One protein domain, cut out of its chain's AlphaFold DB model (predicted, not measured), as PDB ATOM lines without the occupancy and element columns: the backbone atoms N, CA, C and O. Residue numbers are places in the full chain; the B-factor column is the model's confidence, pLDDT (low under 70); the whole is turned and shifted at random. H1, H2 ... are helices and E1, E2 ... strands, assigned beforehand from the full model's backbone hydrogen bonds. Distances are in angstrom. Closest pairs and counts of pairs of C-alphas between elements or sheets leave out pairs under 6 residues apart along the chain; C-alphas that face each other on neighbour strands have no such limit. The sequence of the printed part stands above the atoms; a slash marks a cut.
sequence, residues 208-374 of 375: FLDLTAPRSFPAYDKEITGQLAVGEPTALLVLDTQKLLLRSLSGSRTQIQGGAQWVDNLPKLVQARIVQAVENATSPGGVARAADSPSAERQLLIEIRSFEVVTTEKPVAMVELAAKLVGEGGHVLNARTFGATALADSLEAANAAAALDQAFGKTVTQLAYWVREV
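What this domain is: This is residues 208 to 374 of the 375 residues of the protein "ABC transporter substrate-binding protein" of Rhodoplanes sp. Z2-YC6860 (UniProt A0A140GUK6). A twisted sheet curls round one long helix, H2: strands E5, E6 and E7 make a meander, each the antiparallel neighbour of the one before, and short strands E1 with E4 and E2 with E3 extend it near opposite ends of E5. A second helix, H1, sits beside E4, E1 and E5 and packs on H2 at a slant. The printed part has 167 residues with two named helices and seven named strands: along the chain come first the three strands E1, E2 and E3, then H1, then the four strands E4, E5, E6 and E7, and last H2; the sheet is branched, E5 having three neighbours, with E1 and E2 parallel to it on one side and E6 antiparallel to it on the other side, and the class is mixed, helices and strands. The whole is compact, radius of gyration of the C-alphas 16.1 A, spanning 46 by 32 by 26 A.

How they stand to each other: E1, residues 228 to 230, has parallel E4, residues 287 to 289, on one side (N 230 and O 288, 2.9 A) and parallel E5, residues 298 to 311, on the other (N 300 and O 229, 2.8 A). E2, residues 245 to 248, is parallel to E5 on the same side as E1 (N 247 and O 309, 2.8 A) and forms a hairpin with E3, residues 253 to 255 (N 246 and O 254, 2.8 A). H1, residues 266 to 281, stands at the sheet's level, height 2.3 A; its closest C-alphas to E4 are Glu 279 and Val 287, 6.3 A. E6, residues 316 to 326, forms hairpins with E5 (N 303 and O 322, 2.8 A) and E7, residues 332 to 343 (N 321 and O 338, 2.8 A). H2, residues 349 to 373, is on the sheet; its closest C-alphas to E7 are Thr 341 and Ala 359, 4.8 A. Residues 274 to 281 of H1 touch residues 364 to 369 of H2, closest C-alphas Val 278 and Ala 368, 5.4 A, at a steep tilt of 51 degrees, the same way. Every O i to N i+4 pair is within hydrogen-bond range in H1, and 19 of 21 in H2.

Where its parts are: E1 begins at C-alpha 228 (-37.947, -11.435, 6.223). From first to last C-alpha, H1 measures 22.0 A, E5 38.2 A, E6 32.2 A, E7 34.4 A and H2 36.1 A; the short strands E1, E2, E3 and E4 measure 6.5, 10.1, 7.1 and 7.2 A. H2 ends at C-alpha 373 (-38.668, -24.536, 4.514).

The domain as a whole: The two C-alphas farthest apart, Ser 295 and Glu 313, are 49.0 A apart. The printed part has no cut; the link E1 to E2, 14 residues, is long. Residues 220 to 225, 283 to 285, 294 to 295 and 374 have pLDDT under 70.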
ATOM      1  N   PHE A 208      -9.019  -4.500  -2.863       92.94
ATOM      2  CA  PHE A 208     -10.329  -4.791  -2.294       92.94
ATOM      3  C   PHE A 208     -10.938  -6.016  -2.977       92.94
ATOM      4  O   PHE A 208     -11.026  -6.079  -4.203       92.94
ATOM      5  N   LEU A 209     -11.342  -6.987  -2.168       95.38
ATOM      6  CA  LEU A 209     -11.914  -8.264  -2.573       95.38
ATOM      7  C   LEU A 209     -13.369  -8.332  -2.119       95.38
ATOM      8  O   LEU A 209     -13.738  -7.769  -1.088       95.38
ATOM      9  N   ASP A 210     -14.192  -9.033  -2.881       96.88
ATOM     10  CA  ASP A 210     -15.627  -9.123  -2.643       96.88
ATOM     11  C   ASP A 210     -16.071 -10.589  -2.594       96.88
ATOM     12  O   ASP A 210     -15.365 -11.484  -3.059       96.88
ATOM     13  N   LEU A 211     -17.244 -10.816  -2.014       98.00
ATOM     14  CA  LEU A 211     -17.973 -12.073  -2.069       98.00
ATOM     15  C   LEU A 211     -19.071 -11.981  -3.127       98.00
ATOM     16  O   LEU A 211     -19.593 -10.908  -3.431       98.00
ATOM     17  N   THR A 212     -19.491 -13.122  -3.644       97.88
ATOM     18  CA  THR A 212     -20.525 -13.245  -4.659       97.88
ATOM     19  C   THR A 212     -21.788 -13.817  -4.028       97.88
ATOM     20  O   THR A 212     -21.777 -14.880  -3.411       97.88
ATOM     21  N   ALA A 213     -22.922 -13.135  -4.206       96.50
ATOM     22  CA  ALA A 213     -24.214 -13.692  -3.821       96.50
ATOM     23  C   ALA A 213     -24.610 -14.819  -4.799       96.50
ATOM     24  O   ALA A 213     -24.673 -14.564  -6.010       96.50
ATOM     25  N   PRO A 214     -24.911 -16.043  -4.320       94.62
ATOM     26  CA  PRO A 214     -25.398 -17.118  -5.175       94.62
ATOM     27  C   PRO A 214     -26.641 -16.715  -5.971       94.62
ATOM     28  O   PRO A 214     -27.506 -15.994  -5.475       94.62
ATOM     29  N   ARG A 215     -26.725 -17.198  -7.215       91.75
ATOM     30  CA  ARG A 215     -27.854 -16.954  -8.135       91.75
ATOM     31  C   ARG A 215     -28.578 -18.224  -8.573       91.75
ATOM     32  O   ARG A 215     -29.667 -18.145  -9.123       91.75
ATOM     33  N   SER A 216     -27.956 -19.383  -8.371       89.19
ATOM     34  CA  SER A 216     -28.527 -20.681  -8.717       89.19
ATOM     35  C   SER A 216     -28.950 -21.389  -7.442       89.19
ATOM     36  O   SER A 216     -28.143 -21.558  -6.524       89.19
ATOM     37  N   PHE A 217     -30.215 -21.790  -7.393       86.31
ATOM     38  CA  PHE A 217     -30.821 -22.458  -6.250       86.31
ATOM     39  C   PHE A 217     -31.595 -23.687  -6.730       86.31
ATOM     40  O   PHE A 217     -32.099 -23.686  -7.857       86.31
ATOM     41  N   PRO A 218     -31.705 -24.738  -5.899       82.94
ATOM     42  CA  PRO A 218     -32.589 -25.857  -6.189       82.94
ATOM     43  C   PRO A 218     -34.010 -25.370  -6.495       82.94
ATOM     44  O   PRO A 218     -34.504 -24.442  -5.849       82.94
ATOM     45  N   ALA A 219     -34.664 -26.008  -7.471       76.44
ATOM     46  CA  ALA A 219     -36.058 -25.724  -7.785       76.44
ATOM     47  C   ALA A 219     -36.938 -25.951  -6.550       76.44
ATOM     48  O   ALA A 219     -36.704 -26.872  -5.763       76.44
ATOM     49  N   TYR A 220     -37.949 -25.106  -6.390       68.06
ATOM     50  CA  TYR A 220     -38.815 -25.126  -5.224       68.06
ATOM     51  C   TYR A 220     -40.251 -24.816  -5.647       68.06
ATOM     52  O   TYR A 220     -40.479 -23.995  -6.532       68.06
ATOM     53  N   ASP A 221     -41.207 -25.502  -5.029       69.06
ATOM     54  CA  ASP A 221     -42.616 -25.542  -5.425       69.06
ATOM     55  C   ASP A 221     -43.477 -24.444  -4.773       69.06
ATOM     56  O   ASP A 221     -44.620 -24.249  -5.181       69.06
ATOM     57  N   LYS A 222     -42.957 -23.726  -3.763       65.62
ATOM     58  CA  LYS A 222     -43.718 -22.728  -2.985       65.62
ATOM     59  C   LYS A 222     -43.015 -21.364  -2.858       65.62
ATOM     60  O   LYS A 222     -41.801 -21.254  -2.679       65.62
ATOM     61  N   GLU A 223     -43.777 -20.282  -2.935       66.44
ATOM     62  CA  GLU A 223     -43.235 -18.931  -2.739       66.44
ATOM     63  C   GLU A 223     -43.005 -18.628  -1.250       66.44
ATOM     64  O   GLU A 223     -43.718 -19.146  -0.388       66.44
ATOM     65  N   ILE A 224     -42.016 -17.778  -0.938       64.25
ATOM     66  CA  ILE A 224     -41.933 -17.193   0.405       64.25
ATOM     67  C   ILE A 224     -43.104 -16.226   0.552       64.25
ATOM     68  O   ILE A 224     -43.234 -15.282  -0.221       64.25
ATOM     69  N   THR A 225     -43.933 -16.451   1.564       65.44
ATOM     70  CA  THR A 225     -44.956 -15.496   1.995       65.44
ATOM     71  C   THR A 225     -44.425 -14.702   3.196       65.44
ATOM     72  O   THR A 225     -43.766 -15.275   4.070       65.44
ATOM     73  N   GLY A 226     -44.695 -13.395   3.228       74.69
ATOM     74  CA  GLY A 226     -44.305 -12.491   4.321       74.69
ATOM     75  C   GLY A 226     -42.943 -11.805   4.138       74.69
ATOM     76  O   GLY A 226     -42.192 -12.105   3.209       74.69
ATOM     77  N   GLN A 227     -42.642 -10.858   5.035       82.19
ATOM     78  CA  GLN A 227     -41.371 -10.123   5.069       82.19
ATOM     79  C   GLN A 227     -40.347 -10.800   5.995       82.19
ATOM     80  O   GLN A 227     -40.654 -11.143   7.138       82.19
ATOM     81  N   LEU A 228     -39.116 -10.941   5.507       88.31
ATOM     82  CA  LEU A 228     -37.947 -11.435   6.223       88.31
ATOM     83  C   LEU A 228     -36.915 -10.314   6.385       88.31
ATOM     84  O   LEU A 228     -36.334  -9.830   5.412       88.31
ATOM     85  N   ALA A 229     -36.621  -9.962   7.628       91.81
ATOM     86  CA  ALA A 229     -35.520  -9.080   7.976       91.81
ATOM     87  C   ALA A 229     -34.233  -9.882   8.203       91.81
ATOM     88  O   ALA A 229     -34.211 -10.809   9.008       91.81
ATOM     89  N   VAL A 230     -33.127  -9.496   7.571       93.69
ATOM     90  CA  VAL A 230     -31.798 -10.052   7.876       93.69
ATOM     91  C   VAL A 230     -31.072  -9.115   8.841       93.69
ATOM     92  O   VAL A 230     -30.768  -7.968   8.497       93.69
ATOM     93  N   GLY A 231     -30.811  -9.584  10.062       94.62
ATOM     94  CA  GLY A 231     -30.001  -8.862  11.045       94.62
ATOM     95  C   GLY A 231     -28.532  -8.780  10.625       94.62
ATOM     96  O   GLY A 231     -28.069  -9.584   9.816       94.62
ATOM     97  N   GLU A 232     -27.792  -7.806  11.160       96.25
ATOM     98  CA  GLU A 232     -26.336  -7.788  10.994       96.25
ATOM     99  C   GLU A 232     -25.742  -9.024  11.697       96.25
ATOM    100  O   GLU A 232     -26.083  -9.278  12.858       96.25
ATOM    101  N   PRO A 233     -24.919  -9.835  11.010       98.25
ATOM    102  CA  PRO A 233     -24.272 -10.982  11.618       98.25
ATOM    103  C   PRO A 233     -23.441 -10.589  12.838       98.25
ATOM    104  O   PRO A 233     -22.740  -9.585  12.847       98.25
ATOM    105  N   THR A 234     -23.473 -11.432  13.858       98.19
ATOM    106  CA  THR A 234     -22.548 -11.348  14.993       98.19
ATOM    107  C   THR A 234     -21.312 -12.192  14.709       98.19
ATOM    108  O   THR A 234     -21.382 -13.163  13.956       98.19
ATOM    109  N   ALA A 235     -20.165 -11.842  15.283       97.56
ATOM    110  CA  ALA A 235     -18.932 -12.604  15.114       97.56
ATOM    111  C   ALA A 235     -17.999 -12.410  16.317       97.56
ATOM    112  O   ALA A 235     -18.142 -11.461  17.089       97.56
ATOM    113  N   LEU A 236     -17.009 -13.294  16.465       95.25
ATOM    114  CA  LEU A 236     -15.867 -13.025  17.343       95.25
ATOM    115  C   LEU A 236     -15.125 -11.773  16.855       95.25
ATOM    116  O   LEU A 236     -14.983 -11.588  15.651       95.25
ATOM    117  N   LEU A 237     -14.551 -10.982  17.770       95.12
ATOM    118  CA  LEU A 237     -13.853  -9.729  17.428       95.12
ATOM    119  C   LEU A 237     -12.756  -9.907  16.364       95.12
ATOM    120  O   LEU A 237     -12.523  -9.023  15.554       95.12
ATOM    121  N   VAL A 238     -12.087 -11.065  16.334       95.19
ATOM    122  CA  VAL A 238     -11.069 -11.361  15.312       95.19
ATOM    123  C   VAL A 238     -11.663 -11.480  13.902       95.19
ATOM    124  O   VAL A 238     -10.982 -11.145  12.940       95.19
ATOM    125  N   LEU A 239     -12.911 -11.945  13.788       96.31
ATOM    126  CA  LEU A 239     -13.672 -12.083  12.542       96.31
ATOM    127  C   LEU A 239     -14.432 -10.796  12.179       96.31
ATOM    128  O   LEU A 239     -14.877 -10.664  11.045       96.31
ATOM    129  N   ASP A 240     -14.555  -9.844  13.105       96.62
ATOM    130  CA  ASP A 240     -15.068  -8.495  12.853       96.62
ATOM    131  C   ASP A 240     -13.967  -7.625  12.219       96.62
ATOM    132  O   ASP A 240     -13.376  -6.731  12.831       96.62
ATOM    133  N   THR A 241     -13.574  -7.996  11.000       96.00
ATOM    134  CA  THR A 241     -12.437  -7.409  10.298       96.00
ATOM    135  C   THR A 241     -12.663  -7.312   8.789       96.00
ATOM    136  O   THR A 241     -13.418  -8.076   8.195       96.00
ATOM    137  N   GLN A 242     -11.934  -6.402   8.140       96.69
ATOM    138  CA  GLN A 242     -11.784  -6.367   6.677       96.69
ATOM    139  C   GLN A 242     -10.675  -7.314   6.193       96.69
ATOM    140  O   GLN A 242     -10.467  -7.497   5.002       96.69
ATOM    141  N   LYS A 243      -9.910  -7.919   7.097       95.31
ATOM    142  CA  LYS A 243      -8.736  -8.716   6.746       95.31
ATOM    143  C   LYS A 243      -9.121 -10.135   6.341       95.31
ATOM    144  O   LYS A 243      -9.976 -10.762   6.959       95.31
ATOM    145  N   LEU A 244      -8.411 -10.685   5.361       96.06
ATOM    146  CA  LEU A 244      -8.458 -12.118   5.093       96.06
ATOM    147  C   LEU A 244      -7.615 -12.842   6.144       96.06
ATOM    148  O   LEU A 244      -6.419 -12.565   6.291       96.06
ATOM    149  N   LEU A 245      -8.248 -13.756   6.876       96.88
ATOM    150  CA  LEU A 245      -7.616 -14.483   7.967       96.88
ATOM    151  C   LEU A 245      -7.143 -15.865   7.535       96.88
ATOM    152  O   LEU A 245      -7.821 -16.599   6.813       96.88
ATOM    153  N   LEU A 246      -5.981 -16.223   8.060       96.94
ATOM    154  CA  LEU A 246      -5.399 -17.547   8.031       96.94
ATOM    155  C   LEU A 246      -5.474 -18.141   9.431       96.94
ATOM    156  O   LEU A 246      -5.203 -17.442  10.407       96.94
ATOM    157  N   ARG A 247      -5.767 -19.436   9.528       96.62
ATOM    158  CA  ARG A 247      -5.694 -20.191  10.780       96.62
ATOM    159  C   ARG A 247      -4.732 -21.354  10.655       96.62
ATOM    160  O   ARG A 247      -4.910 -22.221   9.802       96.62
ATOM    161  N   SER A 248      -3.744 -21.409  11.537       94.62
ATOM    162  CA  SER A 248      -2.863 -22.567  11.640       94.62
ATOM    163  C   SER A 248      -3.591 -23.775  12.225       94.62
ATOM    164  O   SER A 248      -4.589 -23.646  12.939       94.62
ATOM    165  N   LEU A 249      -3.043 -24.973  12.001       91.19
ATOM    166  CA  LEU A 249      -3.507 -26.189  12.679       91.19
ATOM    167  C   LEU A 249      -3.382 -26.095  14.211       91.19
ATOM    168  O   LEU A 249      -4.159 -26.716  14.926       91.19
ATOM    169  N   SER A 250      -2.453 -25.272  14.712       91.75
ATOM    170  CA  SER A 250      -2.308 -24.955  16.139       91.75
ATOM    171  C   SER A 250      -3.318 -23.920  16.660       91.75
ATOM    172  O   SER A 250      -3.313 -23.614  17.847       91.75
ATOM    173  N   GLY A 251      -4.184 -23.378  15.796       88.88
ATOM    174  CA  GLY A 251      -5.241 -22.431  16.162       88.88
ATOM    175  C   GLY A 251      -4.831 -20.956  16.152       88.88
ATOM    176  O   GLY A 251      -5.673 -20.100  16.421       88.88
ATOM    177  N   SER A 252      -3.580 -20.635  15.810       92.94
ATOM    178  CA  SER A 252      -3.130 -19.247  15.660       92.94
ATOM    179  C   SER A 252      -3.780 -18.606  14.441       92.94
ATOM    180  O   SER A 252      -3.818 -19.218  13.373       92.94
ATOM    181  N   ARG A 253      -4.251 -17.364  14.588       94.88
ATOM    182  CA  ARG A 253      -4.836 -16.581  13.497       94.88
ATOM    183  C   ARG A 253      -3.903 -15.466  13.060       94.88
ATOM    184  O   ARG A 253      -3.439 -14.687  13.889       94.88
ATOM    185  N   THR A 254      -3.650 -15.378  11.762       93.81
ATOM    186  CA  THR A 254      -2.838 -14.321  11.151       93.81
ATOM    187  C   THR A 254      -3.557 -13.738   9.944       93.81
ATOM    188  O   THR A 254      -4.507 -14.320   9.433       93.81
ATOM    189  N   GLN A 255      -3.118 -12.577   9.474       92.81
ATOM    190  CA  GLN A 255      -3.615 -12.004   8.227       92.81
ATOM    191  C   GLN A 255      -2.859 -12.602   7.032       92.81
ATOM    192  O   GLN A 255      -1.670 -12.907   7.141       92.81
ATOM    193  N   ILE A 256      -3.533 -12.736   5.888       89.12
ATOM    194  CA  ILE A 256      -2.876 -13.043   4.613       89.12
ATOM    195  C   ILE A 256      -1.887 -11.932   4.222       89.12
ATOM    196  O   ILE A 256      -2.128 -10.746   4.454       89.12
ATOM    197  N   GLN A 257      -0.756 -12.294   3.623       82.69
ATOM    198  CA  GLN A 257       0.213 -11.297   3.159       82.69
ATOM    199  C   GLN A 257      -0.296 -10.579   1.893       82.69
ATOM    200  O   GLN A 257      -1.144 -11.103   1.175       82.69
ATOM    201  N   GLY A 258       0.224  -9.379   1.610       76.81
ATOM    202  CA  GLY A 258      -0.071  -8.652   0.363       76.81
ATOM    203  C   GLY A 258      -1.136  -7.553   0.451       76.81
ATOM    204  O   GLY A 258      -1.575  -7.061  -0.582       76.81
ATOM    205  N   GLY A 259      -1.560  -7.152   1.656       80.94
ATOM    206  CA  GLY A 259      -2.377  -5.944   1.866       80.94
ATOM    207  C   GLY A 259      -3.810  -6.002   1.322       80.94
ATOM    208  O   GLY A 259      -4.518  -4.998   1.369       80.94
ATOM    209  N   ALA A 260      -4.245  -7.157   0.820       89.94
ATOM    210  CA  ALA A 260      -5.606  -7.353   0.354       89.94
ATOM    211  C   ALA A 260      -6.597  -7.422   1.524       89.94
ATOM    212  O   ALA A 260      -6.292  -7.958   2.597       89.94
ATOM    213  N   GLN A 261      -7.790  -6.892   1.294       94.94
ATOM    214  CA  GLN A 261      -8.853  -6.801   2.285       94.94
ATOM    215  C   GLN A 261     -10.223  -6.912   1.619       94.94
ATOM    216  O   GLN A 261     -10.369  -6.656   0.428       94.94
ATOM    217  N   TRP A 262     -11.233  -7.290   2.388       96.88
ATOM    218  CA  TRP A 262     -12.627  -7.227   1.987       96.88
ATOM    219  C   TRP A 262     -13.055  -5.780   1.714       96.88
ATOM    220  O   TRP A 262     -12.562  -4.841   2.339       96.88
ATOM    221  N   VAL A 263     -13.993  -5.607   0.782       96.75
ATOM    222  CA  VAL A 263     -14.601  -4.309   0.428       96.75
ATOM    223  C   VAL A 263     -15.316  -3.624   1.600       96.75
ATOM    224  O   VAL A 263     -15.492  -2.410   1.576       96.75
ATOM    225  N   ASP A 264     -15.716  -4.383   2.621       96.69
ATOM    226  CA  ASP A 264     -16.314  -3.894   3.863       96.69
ATOM    227  C   ASP A 264     -15.941  -4.843   5.012       96.69
ATOM    228  O   ASP A 264     -15.319  -5.888   4.806       96.69
ATOM    229  N   ASN A 265     -16.299  -4.481   6.240       96.88
ATOM    230  CA  ASN A 265     -16.166  -5.356   7.388       96.88
ATOM    231  C   ASN A 265     -16.976  -6.645   7.168       96.88
ATOM    232  O   ASN A 265     -18.118  -6.602   6.698       96.88
ATOM    233  N   LEU A 266     -16.379  -7.791   7.495       98.06
ATOM    234  CA  LEU A 266     -16.901  -9.103   7.150       98.06
ATOM    235  C   LEU A 266     -18.373  -9.322   7.563       98.06
ATOM    236  O   LEU A 266     -19.125  -9.801   6.711       98.06
ATOM    237  N   PRO A 267     -18.850  -8.954   8.772       98.44
ATOM    238  CA  PRO A 267     -20.266  -9.083   9.115       98.44
ATOM    239  C   PRO A 267     -21.199  -8.332   8.159       98.44
ATOM    240  O   PRO A 267     -22.180  -8.900   7.675       98.44
ATOM    241  N   LYS A 268     -20.859  -7.089   7.805       97.44
ATOM    242  CA  LYS A 268     -21.651  -6.260   6.883       97.44
ATOM    243  C   LYS A 268     -21.639  -6.810   5.467       97.44
ATOM    244  O   LYS A 268     -22.685  -6.874   4.816       97.44
ATOM    245  N   LEU A 269     -20.473  -7.263   5.006       98.25
ATOM    246  CA  LEU A 269     -20.334  -7.891   3.698       98.25
ATOM    247  C   LEU A 269     -21.168  -9.180   3.610       98.25
ATOM    248  O   LEU A 269     -21.947  -9.354   2.670       98.25
ATOM    249  N   VAL A 270     -21.078 -10.046   4.623       98.38
ATOM    250  CA  VAL A 270     -21.879 -11.274   4.724       98.38
ATOM    251  C   VAL A 270     -23.372 -10.952   4.745       98.38
ATOM    252  O   VAL A 270     -24.129 -11.583   4.009       98.38
ATOM    253  N   GLN A 271     -23.808  -9.939   5.505       97.38
ATOM    254  CA  GLN A 271     -25.208  -9.504   5.516       97.38
ATOM    255  C   GLN A 271     -25.680  -9.104   4.117       97.38
ATOM    256  O   GLN A 271     -26.705  -9.595   3.645       97.38
ATOM    257  N   ALA A 272     -24.928  -8.225   3.447       96.62
ATOM    258  CA  ALA A 272     -25.292  -7.708   2.134       96.62
ATOM    259  C   ALA A 272     -25.441  -8.838   1.108       96.62
ATOM    260  O   ALA A 272     -26.381  -8.837   0.312       96.62
ATOM    261  N   ARG A 273     -24.544  -9.828   1.149       97.38
ATOM    262  CA  ARG A 273     -24.571 -10.966   0.226       97.38
ATOM    263  C   ARG A 273     -25.631 -11.997   0.579       97.38
ATOM    264  O   ARG A 273     -26.182 -12.595  -0.336       97.38
ATOM    265  N   ILE A 274     -25.965 -12.178   1.856       95.38
ATOM    266  CA  ILE A 274     -27.088 -13.030   2.264       95.38
ATOM    267  C   ILE A 274     -28.417 -12.409   1.844       95.38
ATOM    268  O   ILE A 274     -29.221 -13.114   1.249       95.38
ATOM    269  N   VAL A 275     -28.632 -11.109   2.079       93.12
ATOM    270  CA  VAL A 275     -29.837 -10.404   1.602       93.12
ATOM    271  C   VAL A 275     -29.999 -10.613   0.099       93.12
ATOM    272  O   VAL A 275     -31.008 -11.162  -0.334       93.12
ATOM    273  N   GLN A 276     -28.953 -10.312  -0.675       92.94
ATOM    274  CA  GLN A 276     -28.967 -10.487  -2.126       92.94
ATOM    275  C   GLN A 276     -29.176 -11.952  -2.549       92.94
ATOM    276  O   GLN A 276     -29.848 -12.224  -3.538       92.94
ATOM    277  N   ALA A 277     -28.609 -12.921  -1.828       92.38
ATOM    278  CA  ALA A 277     -28.781 -14.335  -2.146       92.38
ATOM    279  C   ALA A 277     -30.206 -14.826  -1.872       92.38
ATOM    280  O   ALA A 277     -30.737 -15.602  -2.660       92.38
ATOM    281  N   VAL A 278     -30.833 -14.378  -0.781       88.50
ATOM    282  CA  VAL A 278     -32.234 -14.713  -0.510       88.50
ATOM    283  C   VAL A 278     -33.136 -14.018  -1.532       88.50
ATOM    284  O   VAL A 278     -34.002 -14.684  -2.081       88.50
ATOM    285  N   GLU A 279     -32.882 -12.755  -1.890       87.62
ATOM    286  CA  GLU A 279     -33.585 -12.078  -2.995       87.62
ATOM    287  C   GLU A 279     -33.467 -12.855  -4.316       87.62
ATOM    288  O   GLU A 279     -34.466 -13.065  -4.998       87.62
ATOM    289  N   ASN A 280     -32.271 -13.350  -4.656       88.00
ATOM    290  CA  ASN A 280     -32.059 -14.179  -5.848       88.00
ATOM    291  C   ASN A 280     -32.795 -15.532  -5.775       88.00
ATOM    292  O   ASN A 280     -33.066 -16.139  -6.809       88.00
ATOM    293  N   ALA A 281     -33.067 -16.039  -4.570       83.25
ATOM    294  CA  ALA A 281     -33.725 -17.322  -4.354       83.25
ATOM    295  C   ALA A 281     -35.262 -17.228  -4.355       83.25
ATOM    296  O   ALA A 281     -35.921 -18.272  -4.370       83.25
ATOM    297  N   THR A 282     -35.849 -16.026  -4.298       73.81
ATOM    298  CA  THR A 282     -37.284 -15.819  -4.021       73.81
ATOM    299  C   THR A 282     -37.954 -14.900  -5.039       73.81
ATOM    300  O   THR A 282     -37.293 -14.181  -5.779       73.81
ATOM    301  N   SER A 283     -39.291 -14.879  -5.055       64.44
ATOM    302  CA  SER A 283     -40.057 -13.862  -5.787       64.44
ATOM    303  C   SER A 283     -39.800 -12.458  -5.194       64.44
ATOM    304  O   SER A 283     -39.504 -12.342  -3.999       64.44
ATOM    305  N   PRO A 284     -39.872 -11.379  -5.997       54.44
ATOM    306  CA  PRO A 284     -39.555 -10.023  -5.544       54.44
ATOM    307  C   PRO A 284     -40.515  -9.532  -4.444       54.44
ATOM    308  O   PRO A 284     -41.730  -9.569  -4.630       54.44
ATOM    309  N   GLY A 285     -39.972  -9.025  -3.324       57.75
ATOM    310  CA  GLY A 285     -40.726  -8.230  -2.333       57.75
ATOM    311  C   GLY A 285     -40.694  -8.683  -0.864       57.75
ATOM    312  O   GLY A 285     -41.305  -8.018  -0.032       57.75
ATOM    313  N   GLY A 286     -40.002  -9.778  -0.524       71.88
ATOM    314  CA  GLY A 286     -40.071 -10.388   0.815       71.88
ATOM    315  C   GLY A 286     -38.824 -10.290   1.701       71.88
ATOM    316  O   GLY A 286     -38.841 -10.874   2.777       71.88
ATOM    317  N   VAL A 287     -37.737  -9.620   1.297       81.25
ATOM    318  CA  VAL A 287     -36.471  -9.604   2.060       81.25
ATOM    319  C   VAL A 287     -35.910  -8.193   2.146       81.25
ATOM    320  O   VAL A 287     -35.897  -7.473   1.154       81.25
ATOM    321  N   ALA A 288     -35.430  -7.806   3.323       80.69
ATOM    322  CA  ALA A 288     -34.717  -6.551   3.532       80.69
ATOM    323  C   ALA A 288     -33.711  -6.683   4.683       80.69
ATOM    324  O   ALA A 288     -33.717  -7.661   5.439       80.69
ATOM    325  N   ARG A 289     -32.844  -5.681   4.861       82.50
ATOM    326  CA  ARG A 289     -32.078  -5.561   6.110       82.50
ATOM    327  C   ARG A 289     -33.038  -5.248   7.251       82.50
ATOM    328  O   ARG A 289     -34.015  -4.530   7.061       82.50
ATOM    329  N   ALA A 290     -32.720  -5.717   8.454       78.69
ATOM    330  CA  ALA A 290     -33.547  -5.442   9.631       78.69
ATOM    331  C   ALA A 290     -33.744  -3.938   9.905       78.69
ATOM    332  O   ALA A 290     -34.814  -3.537  10.346       78.69
ATOM    333  N   ALA A 291     -32.750  -3.101   9.586       77.62
ATOM    334  CA  ALA A 291     -32.862  -1.645   9.704       77.62
ATOM    335  C   ALA A 291     -33.887  -1.029   8.730       77.62
ATOM    336  O   ALA A 291     -34.494  -0.009   9.047       77.62
ATOM    337  N   ASP A 292     -34.103  -1.667   7.575       78.88
ATOM    338  CA  ASP A 292     -34.958  -1.166   6.493       78.88
ATOM    339  C   ASP A 292     -36.392  -1.735   6.572       78.88
ATOM    340  O   ASP A 292     -37.285  -1.275   5.862       78.88
ATOM    341  N   SER A 293     -36.635  -2.738   7.428       72.75
ATOM    342  CA  SER A 293     -37.930  -3.421   7.579       72.75
ATOM    343  C   SER A 293     -38.245  -3.718   9.057       72.75
ATOM    344  O   SER A 293     -38.170  -4.863   9.508       72.75
ATOM    345  N   PRO A 294     -38.611  -2.689   9.848       64.19
ATOM    346  CA  PRO A 294     -38.910  -2.841  11.276       64.19
ATOM    347  C   PRO A 294     -40.213  -3.609  11.555       64.19
ATOM    348  O   PRO A 294     -40.437  -4.040  12.681       64.19
ATOM    349  N   SER A 295     -41.072  -3.776  10.546       69.88
ATOM    350  CA  SER A 295     -42.327  -4.535  10.614       69.88
ATOM    351  C   SER A 295     -42.208  -5.963  10.072       69.88
ATOM    352  O   SER A 295     -43.233  -6.588   9.811       69.88
ATOM    353  N   ALA A 296     -40.991  -6.469   9.838       75.50
ATOM    354  CA  ALA A 296     -40.809  -7.823   9.332       75.50
ATOM    355  C   ALA A 296     -41.362  -8.861  10.320       75.50
ATOM    356  O   ALA A 296     -40.993  -8.883  11.493       75.50
ATOM    357  N   GLU A 297     -42.213  -9.755   9.820       80.12
ATOM    358  CA  GLU A 297     -42.832 -10.837  10.601       80.12
ATOM    359  C   GLU A 297     -41.793 -11.846  11.108       80.12
ATOM    360  O   GLU A 297     -41.981 -12.493  12.141       80.12
ATOM    361  N   ARG A 298     -40.688 -11.992  10.365       87.94
ATOM    362  CA  ARG A 298     -39.590 -12.902  10.689       87.94
ATOM    363  C   ARG A 298     -38.243 -12.206  10.584       87.94
ATOM    364  O   ARG A 298     -37.996 -11.436   9.658       87.94
ATOM    365  N   GLN A 299     -37.338 -12.551  11.493       92.06
ATOM    366  CA  GLN A 299     -35.965 -12.066  11.504       92.06
ATOM    367  C   GLN A 299     -34.968 -13.226  11.427       92.06
ATOM    368  O   GLN A 299     -35.012 -14.164  12.224       92.06
ATOM    369  N   LEU A 300     -34.036 -13.146  10.482       94.38
ATOM    370  CA  LEU A 300     -32.885 -14.028  10.366       94.38
ATOM    371  C   LEU A 300     -31.697 -13.413  11.112       94.38
ATOM    372  O   LEU A 300     -31.166 -12.377  10.708       94.38
ATOM    373  N   LEU A 301     -31.267 -14.072  12.185       96.94
ATOM    374  CA  LEU A 301     -30.064 -13.732  12.941       96.94
ATOM    375  C   LEU A 301     -28.949 -14.712  12.591       96.94
ATOM    376  O   LEU A 301     -29.177 -15.922  12.561       96.94
ATOM    377  N   ILE A 302     -27.746 -14.197  12.344       98.44
ATOM    378  CA  ILE A 302     -26.588 -14.993  11.932       98.44
ATOM    379  C   ILE A 302     -25.428 -14.749  12.894       98.44
ATOM    380  O   ILE A 302     -25.193 -13.629  13.343       98.44
ATOM    381  N   GLU A 303     -24.688 -15.806  13.192       98.69
ATOM    382  CA  GLU A 303     -23.408 -15.774  13.888       98.69
ATOM    383  C   GLU A 303     -22.341 -16.387  12.970       98.69
ATOM    384  O   GLU A 303     -22.478 -17.527  12.517       98.69
ATOM    385  N   ILE A 304     -21.282 -15.631  12.679       98.69
ATOM    386  CA  ILE A 304     -20.130 -16.084  11.902       98.69
ATOM    387  C   ILE A 304     -19.186 -16.823  12.848       98.69
ATOM    388  O   ILE A 304     -18.510 -16.214  13.681       98.69
ATOM    389  N   ARG A 305     -19.129 -18.148  12.705       97.94
ATOM    390  CA  ARG A 305     -18.283 -19.023  13.531       97.94
ATOM    391  C   ARG A 305     -16.918 -19.275  12.914       97.94
ATOM    392  O   ARG A 305     -15.929 -19.406  13.630       97.94
ATOM    393  N   SER A 306     -16.864 -19.321  11.586       98.00
ATOM    394  CA  SER A 306     -15.626 -19.444  10.823       98.00
ATOM    395  C   SER A 306     -15.734 -18.665   9.527       98.00
ATOM    396  O   SER A 306     -16.745 -18.753   8.830       98.00
ATOM    397  N   PHE A 307     -14.666 -17.949   9.195       98.50
ATOM    398  CA  PHE A 307     -14.484 -17.309   7.899       98.50
ATOM    399  C   PHE A 307     -12.988 -17.079   7.662       98.50
ATOM    400  O   PHE A 307     -12.452 -15.986   7.827       98.50
ATOM    401  N   GLU A 308     -12.276 -18.165   7.393       97.94
ATOM    402  CA  GLU A 308     -10.814 -18.170   7.378       97.94
ATOM    403  C   GLU A 308     -10.276 -19.300   6.500       97.94
ATOM    404  O   GLU A 308     -10.969 -20.287   6.237       97.94
ATOM    405  N   VAL A 309      -9.032 -19.165   6.044       98.06
ATOM    406  CA  VAL A 309      -8.318 -20.242   5.351       98.06
ATOM    407  C   VAL A 309      -7.448 -20.992   6.348       98.06
ATOM    408  O   VAL A 309      -6.562 -20.423   6.983       98.06
ATOM    409  N   VAL A 310      -7.680 -22.292   6.482       97.56
ATOM    410  CA  VAL A 310      -6.865 -23.173   7.313       97.56
ATOM    411  C   VAL A 310      -5.584 -23.523   6.559       97.56
ATOM    412  O   VAL A 310      -5.631 -24.081   5.459       97.56
ATOM    413  N   THR A 311      -4.431 -23.205   7.147       94.56
ATOM    414  CA  THR A 311      -3.118 -23.465   6.544       94.56
ATOM    415  C   THR A 311      -2.727 -24.923   6.775       94.56
ATOM    416  O   THR A 311      -2.199 -25.285   7.830       94.56
ATOM    417  N   THR A 312      -3.015 -25.764   5.786       91.69
ATOM    418  CA  THR A 312      -2.531 -27.151   5.697       91.69
ATOM    419  C   THR A 312      -1.606 -27.286   4.481       91.69
ATOM    420  O   THR A 312      -1.327 -26.281   3.827       91.69
ATOM    421  N   GLU A 313      -1.143 -28.494   4.141       90.44
ATOM    422  CA  GLU A 313      -0.407 -28.726   2.883       90.44
ATOM    423  C   GLU A 313      -1.189 -28.257   1.647       90.44
ATOM    424  O   GLU A 313      -0.606 -27.731   0.702       90.44
ATOM    425  N   LYS A 314      -2.520 -28.408   1.674       93.50
ATOM    426  CA  LYS A 314      -3.444 -27.829   0.692       93.50
ATOM    427  C   LYS A 314      -4.382 -26.876   1.428       93.50
ATOM    428  O   LYS A 314      -5.259 -27.356   2.150       93.50
ATOM    429  N   PRO A 315      -4.194 -25.553   1.330       96.50
ATOM    430  CA  PRO A 315      -4.988 -24.609   2.105       96.50
ATOM    431  C   PRO A 315      -6.491 -24.794   1.872       96.50
ATOM    432  O   PRO A 315      -6.934 -25.009   0.744       96.50
ATOM    433  N   VAL A 316      -7.279 -24.726   2.947       98.19
ATOM    434  CA  VAL A 316      -8.729 -24.970   2.897       98.19
ATOM    435  C   VAL A 316      -9.471 -23.758   3.433       98.19
ATOM    436  O   VAL A 316      -9.367 -23.444   4.615       98.19
ATOM    437  N   ALA A 317     -10.249 -23.093   2.588       98.44
ATOM    438  CA  ALA A 317     -11.203 -22.084   3.022       98.44
ATOM    439  C   ALA A 317     -12.355 -22.743   3.786       98.44
ATOM    440  O   ALA A 317     -12.927 -23.731   3.316       98.44
ATOM    441  N   MET A 318     -12.698 -22.194   4.951       98.38
ATOM    442  CA  MET A 318     -13.753 -22.705   5.822       98.38
ATOM    443  C   MET A 318     -14.703 -21.582   6.228       98.38
ATOM    444  O   MET A 318     -14.315 -20.638   6.924       98.38
ATOM    445  N   VAL A 319     -15.965 -21.731   5.831       98.75
ATOM    446  CA  VAL A 319     -17.055 -20.828   6.200       98.75
ATOM    447  C   VAL A 319     -18.064 -21.608   7.030       98.75
ATOM    448  O   VAL A 319     -18.524 -22.664   6.600       98.75
ATOM    449  N   GLU A 320     -18.400 -21.094   8.210       98.75
ATOM    450  CA  GLU A 320     -19.440 -21.647   9.080       98.75
ATOM    451  C   GLU A 320     -20.307 -20.520   9.646       98.75
ATOM    452  O   GLU A 320     -19.800 -19.580  10.266       98.75
ATOM    453  N   LEU A 321     -21.617 -20.642   9.441       98.75
ATOM    454  CA  LEU A 321     -22.640 -19.695   9.863       98.75
ATOM    455  C   LEU A 321     -23.685 -20.422  10.713       98.75
ATOM    456  O   LEU A 321     -24.315 -21.376  10.252       98.75
ATOM    457  N   ALA A 322     -23.917 -19.955  11.934       98.56
ATOM    458  CA  ALA A 322     -25.064 -20.385  12.725       98.56
ATOM    459  C   ALA A 322     -26.220 -19.408  12.515       98.56
ATOM    460  O   ALA A 322     -26.079 -18.213  12.754       98.56
ATOM    461  N   ALA A 323     -27.363 -19.914  12.065       98.06
ATOM    462  CA  ALA A 323     -28.546 -19.121  11.776       98.06
ATOM    463  C   ALA A 323     -29.672 -19.428  12.768       98.06
ATOM    464  O   ALA A 323     -29.889 -20.583  13.148       98.06
ATOM    465  N   LYS A 324     -30.421 -18.394  13.144       97.06
ATOM    466  CA  LYS A 324     -31.667 -18.484  13.910       97.06
ATOM    467  C   LYS A 324     -32.749 -17.709  13.173       97.06
ATOM    468  O   LYS A 324     -32.535 -16.554  12.816       97.06
ATOM    469  N   LEU A 325     -33.897 -18.342  12.972       93.88
ATOM    470  CA  LEU A 325     -35.099 -17.682  12.486       93.88
ATOM    471  C   LEU A 325     -35.973 -17.345  13.691       93.88
ATOM    472  O   LEU A 325     -36.299 -18.225  14.488       93.88
ATOM    473  N   VAL A 326     -36.307 -16.073  13.838       93.19
ATOM    474  CA  VAL A 326     -37.071 -15.521  14.956       93.19
ATOM    475  C   VAL A 326     -38.402 -15.013  14.420       93.19
ATOM    476  O   VAL A 326     -38.421 -14.338  13.394       93.19
ATOM    477  N   GLY A 327     -39.501 -15.376  15.075       89.00
ATOM    478  CA  GLY A 327     -40.850 -14.933  14.722       89.00
ATOM    479  C   GLY A 327     -41.306 -13.717  15.528       89.00
ATOM    480  O   GLY A 327     -40.570 -13.176  16.361       89.00
ATOM    481  N   GLU A 328     -42.557 -13.316  15.315       82.44
ATOM    482  CA  GLU A 328     -43.192 -12.204  16.026       82.44
ATOM    483  C   GLU A 328     -43.127 -12.388  17.558       82.44
ATOM    484  O   GLU A 328     -43.359 -13.471  18.094       82.44
ATOM    485  N   GLY A 329     -42.757 -11.340  18.297       81.25
ATOM    486  CA  GLY A 329     -42.582 -11.423  19.754       81.25
ATOM    487  C   GLY A 329     -41.262 -12.060  20.219       81.25
ATOM    488  O   GLY A 329     -41.089 -12.278  21.416       81.25
ATOM    489  N   GLY A 330     -40.317 -12.333  19.309       85.31
ATOM    490  CA  GLY A 330     -38.930 -12.677  19.655       85.31
ATOM    491  C   GLY A 330     -38.666 -14.158  19.944       85.31
ATOM    492  O   GLY A 330     -37.582 -14.510  20.412       85.31
ATOM    493  N   HIS A 331     -39.625 -15.044  19.668       90.06
ATOM    494  CA  HIS A 331     -39.449 -16.482  19.851       90.06
ATOM    495  C   HIS A 331     -38.635 -17.094  18.702       90.06
ATOM    496  O   HIS A 331     -38.811 -16.748  17.535       90.06
ATOM    497  N   VAL A 332     -37.739 -18.029  19.025       93.81
ATOM    498  CA  VAL A 332     -36.950 -18.746  18.012       93.81
ATOM    499  C   VAL A 332     -37.838 -19.799  17.352       93.81
ATOM    500  O   VAL A 332     -38.218 -20.774  17.995       93.81
ATOM    501  N   LEU A 333     -38.138 -19.609  16.067       92.19
ATOM    502  CA  LEU A 333     -38.875 -20.565  15.237       92.19
ATOM    503  C   LEU A 333     -38.012 -21.786  14.919       92.19
ATOM    504  O   LEU A 333     -38.468 -22.924  14.993       92.19
ATOM    505  N   ASN A 334     -36.750 -21.553  14.546       95.12
ATOM    506  CA  ASN A 334     -35.810 -22.614  14.199       95.12
ATOM    507  C   ASN A 334     -34.358 -22.113  14.275       95.12
ATOM    508  O   ASN A 334     -34.095 -20.913  14.182       95.12
ATOM    509  N   ALA A 335     -33.403 -23.030  14.419       96.44
ATOM    510  CA  ALA A 335     -31.979 -22.730  14.430       96.44
ATOM    511  C   ALA A 335     -31.183 -23.848  13.752       96.44
ATOM    512  O   ALA A 335     -31.407 -25.030  14.012       96.44
ATOM    513  N   ARG A 336     -30.221 -23.482  12.902       97.62
ATOM    514  CA  ARG A 336     -29.384 -24.441  12.175       97.62
ATOM    515  C   ARG A 336     -28.001 -23.865  11.903       97.62
ATOM    516  O   ARG A 336     -27.851 -22.670  11.685       97.62
ATOM    517  N   THR A 337     -26.985 -24.725  11.918       98.31
ATOM    518  CA  THR A 337     -25.628 -24.364  11.483       98.31
ATOM    519  C   THR A 337     -25.411 -24.832  10.049       98.31
ATOM    520  O   THR A 337     -25.788 -25.952   9.697       98.31
ATOM    521  N   PHE A 338     -24.810 -23.968   9.241       98.38
ATOM    522  CA  PHE A 338     -24.420 -24.212   7.860       98.38
ATOM    523  C   PHE A 338     -22.915 -24.051   7.752       98.38
ATOM    524  O   PHE A 338     -22.351 -23.127   8.332       98.38
ATOM    525  N   GLY A 339     -22.268 -24.914   6.982       98.12
ATOM    526  CA  GLY A 339     -20.848 -24.771   6.738       98.12
ATOM    527  C   GLY A 339     -20.416 -25.506   5.489       98.12
ATOM    528  O   GLY A 339     -20.988 -26.532   5.112       98.12
ATOM    529  N   ALA A 340     -19.399 -24.963   4.841       98.69
ATOM    530  CA  ALA A 340     -18.791 -25.571   3.679       98.69
ATOM    531  C   ALA A 340     -17.307 -25.226   3.608       98.69
ATOM    532  O   ALA A 340     -16.816 -24.279   4.229       98.69
ATOM    533  N   THR A 341     -16.605 -26.012   2.802       98.56
ATOM    534  CA  THR A 341     -15.192 -25.814   2.520       98.56
ATOM    535  C   THR A 341     -14.916 -25.754   1.023       98.56
ATOM    536  O   THR A 341     -15.706 -26.208   0.173       98.56
ATOM    537  N   ALA A 342     -13.769 -25.171   0.701       98.50
ATOM    538  CA  ALA A 342     -13.194 -25.143  -0.632       98.50
ATOM    539  C   ALA A 342     -11.668 -25.178  -0.529       98.50
ATOM    540  O   ALA A 342     -11.092 -24.625   0.407       98.50
ATOM    541  N   LEU A 343     -11.019 -25.845  -1.478       98.25
ATOM    542  CA  LEU A 343      -9.565 -25.798  -1.587       98.25
ATOM    543  C   LEU A 343      -9.166 -24.436  -2.151       98.25
ATOM    544  O   LEU A 343      -9.798 -23.962  -3.091       98.25
ATOM    545  N   ALA A 344      -8.130 -23.829  -1.581       96.81
ATOM    546  CA  ALA A 344      -7.465 -22.694  -2.198       96.81
ATOM    547  C   ALA A 344      -6.222 -23.184  -2.938       96.81
ATOM    548  O   ALA A 344      -5.442 -23.973  -2.399       96.81
ATOM    549  N   ASP A 345      -6.030 -22.691  -4.161       94.25
ATOM    550  CA  ASP A 345      -4.893 -23.075  -5.005       94.25
ATOM    551  C   ASP A 345      -3.551 -22.650  -4.390       94.25
ATOM    552  O   ASP A 345      -2.530 -23.314  -4.571       94.25
ATOM    553  N   SER A 346      -3.549 -21.557  -3.622       93.44
ATOM    554  CA  SER A 346      -2.404 -21.084  -2.843       93.44
ATOM    555  C   SER A 346      -2.850 -20.170  -1.693       93.44
ATOM    556  O   SER A 346      -4.033 -19.869  -1.535       93.44
ATOM    557  N   LEU A 347      -1.885 -19.710  -0.887       92.75
ATOM    558  CA  LEU A 347      -2.088 -18.696   0.160       92.75
ATOM    559  C   LEU A 347      -1.965 -17.254  -0.362       92.75
ATOM    560  O   LEU A 347      -1.838 -16.324   0.433       92.75
ATOM    561  N   GLU A 348      -1.983 -17.047  -1.679       92.56
ATOM    562  CA  GLU A 348      -2.120 -15.707  -2.248       92.56
ATOM    563  C   GLU A 348      -3.539 -15.174  -2.038       92.56
ATOM    564  O   GLU A 348      -4.518 -15.921  -2.106       92.56
ATOM    565  N   ALA A 349      -3.660 -13.863  -1.822       92.81
ATOM    566  CA  ALA A 349      -4.923 -13.236  -1.450       92.81
ATOM    567  C   ALA A 349      -6.078 -13.527  -2.419       92.81
ATOM    568  O   ALA A 349      -7.171 -13.852  -1.966       92.81
ATOM    569  N   ALA A 350      -5.840 -13.460  -3.732       93.25
ATOM    570  CA  ALA A 350      -6.872 -13.716  -4.736       93.25
ATOM    571  C   ALA A 350      -7.382 -15.169  -4.695       93.25
ATOM    572  O   ALA A 350      -8.588 -15.401  -4.730       93.25
ATOM    573  N   ASN A 351      -6.476 -16.141  -4.547       95.69
ATOM    574  CA  ASN A 351      -6.822 -17.565  -4.507       95.69
ATOM    575  C   ASN A 351      -7.522 -17.940  -3.191       95.69
ATOM    576  O   ASN A 351      -8.514 -18.668  -3.192       95.69
ATOM    577  N   ALA A 352      -7.053 -17.391  -2.069       96.12
ATOM    578  CA  ALA A 352      -7.708 -17.532  -0.773       96.12
ATOM    579  C   ALA A 352      -9.124 -16.931  -0.776       96.12
ATOM    580  O   ALA A 352     -10.057 -17.554  -0.267       96.12
ATOM    581  N   ALA A 353      -9.293 -15.750  -1.377       96.81
ATOM    582  CA  ALA A 353     -10.591 -15.098  -1.518       96.81
ATOM    583  C   ALA A 353     -11.545 -15.903  -2.396       96.81
ATOM    584  O   ALA A 353     -12.684 -16.114  -2.000       96.81
ATOM    585  N   ALA A 354     -11.075 -16.406  -3.543       97.75
ATOM    586  CA  ALA A 354     -11.877 -17.235  -4.439       97.75
ATOM    587  C   ALA A 354     -12.363 -18.523  -3.749       97.75
ATOM    588  O   ALA A 354     -13.523 -18.913  -3.889       97.75
ATOM    589  N   ALA A 355     -11.508 -19.160  -2.945       98.38
ATOM    590  CA  ALA A 355     -11.900 -20.322  -2.156       98.38
ATOM    591  C   ALA A 355     -12.912 -19.960  -1.050       98.38
ATOM    592  O   ALA A 355     -13.898 -20.675  -0.858       98.38
ATOM    593  N   LEU A 356     -12.714 -18.841  -0.342       98.69
ATOM    594  CA  LEU A 356     -13.684 -18.344   0.643       98.69
ATOM    595  C   LEU A 356     -15.026 -18.011  -0.007       98.69
ATOM    596  O   LEU A 356     -16.056 -18.386   0.546       98.69
ATOM    597  N   ASP A 357     -15.024 -17.406  -1.194       98.56
ATOM    598  CA  ASP A 357     -16.230 -17.122  -1.969       98.56
ATOM    599  C   ASP A 357     -16.962 -18.410  -2.372       98.56
ATOM    600  O   ASP A 357     -18.170 -18.543  -2.183       98.56
ATOM    601  N   GLN A 358     -16.231 -19.436  -2.821       98.62
ATOM    602  CA  GLN A 358     -16.821 -20.733  -3.151       98.62
ATOM    603  C   GLN A 358     -17.439 -21.425  -1.920       98.62
ATOM    604  O   GLN A 358     -18.536 -21.992  -2.004       98.62
ATOM    605  N   ALA A 359     -16.748 -21.415  -0.778       98.75
ATOM    606  CA  ALA A 359     -17.256 -21.975   0.474       98.75
ATOM    607  C   ALA A 359     -18.472 -21.183   0.992       98.75
ATOM    608  O   ALA A 359     -19.484 -21.771   1.388       98.75
ATOM    609  N   PHE A 360     -18.409 -19.855   0.925       98.75
ATOM    610  CA  PHE A 360     -19.508 -18.960   1.263       98.75
ATOM    611  C   PHE A 360     -20.731 -19.229   0.386       98.75
ATOM    612  O   PHE A 360     -21.819 -19.450   0.915       98.75
ATOM    613  N   GLY A 361     -20.552 -19.323  -0.933       98.12
ATOM    614  CA  GLY A 361     -21.634 -19.584  -1.872       98.12
ATOM    615  C   GLY A 361     -22.374 -20.888  -1.570       98.12
ATOM    616  O   GLY A 361     -23.598 -20.887  -1.461       98.12
ATOM    617  N   LYS A 362     -21.647 -21.989  -1.319       98.00
ATOM    618  CA  LYS A 362     -22.250 -23.271  -0.894       98.00
ATOM    619  C   LYS A 362     -23.045 -23.128   0.410       98.00
ATOM    620  O   LYS A 362     -24.156 -23.646   0.510       98.00
ATOM    621  N   THR A 363     -22.480 -22.425   1.391       98.38
ATOM    622  CA  THR A 363     -23.092 -22.212   2.712       98.38
ATOM    623  C   THR A 363     -24.382 -21.401   2.598       98.38
ATOM    624  O   THR A 363     -25.416 -21.785   3.143       98.38
ATOM    625  N   VAL A 364     -24.354 -20.305   1.838       97.00
ATOM    626  CA  VAL A 364     -25.502 -19.412   1.666       97.00
ATOM    627  C   VAL A 364     -26.586 -20.029   0.791       97.00
ATOM    628  O   VAL A 364     -27.759 -19.837   1.089       97.00
ATOM    629  N   THR A 365     -26.248 -20.836  -0.220       94.94
ATOM    630  CA  THR A 365     -27.256 -21.603  -0.971       94.94
ATOM    631  C   THR A 365     -28.051 -22.537  -0.053       94.94
ATOM    632  O   THR A 365     -29.276 -22.590  -0.156       94.94
ATOM    633  N   GLN A 366     -27.388 -23.232   0.881       94.56
ATOM    634  CA  GLN A 366     -28.070 -24.093   1.858       94.56
ATOM    635  C   GLN A 366     -28.922 -23.289   2.849       94.56
ATOM    636  O   GLN A 366     -30.048 -23.683   3.150       94.56
ATOM    637  N   LEU A 367     -28.401 -22.160   3.338       94.69
ATOM    638  CA  LEU A 367     -29.118 -21.270   4.251       94.69
ATOM    639  C   LEU A 367     -30.367 -20.681   3.589       94.69
ATOM    640  O   LEU A 367     -31.450 -20.760   4.162       94.69
ATOM    641  N   ALA A 368     -30.240 -20.135   2.378       90.31
ATOM    642  CA  ALA A 368     -31.354 -19.553   1.634       90.31
ATOM    643  C   ALA A 368     -32.434 -20.600   1.331       90.31
ATOM    644  O   ALA A 368     -33.622 -20.301   1.423       90.31
ATOM    645  N   TYR A 369     -32.033 -21.840   1.032       87.19
ATOM    646  CA  TYR A 369     -32.968 -22.952   0.882       87.19
ATOM    647  C   TYR A 369     -33.706 -23.262   2.195       87.19
ATOM    648  O   TYR A 369     -34.930 -23.335   2.208       87.19
ATOM    649  N   TRP A 370     -32.991 -23.366   3.317       89.88
ATOM    650  CA  TRP A 370     -33.588 -23.662   4.626       89.88
ATOM    651  C   TRP A 370     -34.564 -22.585   5.111       89.88
ATOM    652  O   TRP A 370     -35.624 -22.916   5.638       89.88
ATOM    653  N   VAL A 371     -34.256 -21.302   4.901       87.56
ATOM    654  CA  VAL A 371     -35.146 -20.186   5.276       87.56
ATOM    655  C   VAL A 371     -36.526 -20.310   4.615       87.56
ATOM    656  O   VAL A 371     -37.527 -19.869   5.182       87.56
ATOM    657  N   ARG A 372     -36.604 -20.951   3.443       78.94
ATOM    658  CA  ARG A 372     -37.867 -21.216   2.739       78.94
ATOM    659  C   ARG A 372     -38.666 -22.371   3.339       78.94
ATOM    660  O   ARG A 372     -39.886 -22.371   3.225       78.94
ATOM    661  N   GLU A 373     -38.006 -23.354   3.946       75.62
ATOM    662  CA  GLU A 373     -38.668 -24.536   4.514       75.62
ATOM    663  C   GLU A 373     -39.378 -24.245   5.842       75.62
ATOM    664  O   GLU A 373     -40.374 -24.892   6.166       75.62
ATOM    665  N   VAL A 374     -38.866 -23.289   6.619       66.50
ATOM    666  CA  VAL A 374     -39.366 -22.988   7.964       66.50
ATOM    667  C   VAL A 374     -40.542 -22.008   7.885       66.50
ATOM    668  O   VAL A 374     -40.381 -20.886   7.401       66.50
TER     669      VAL A 374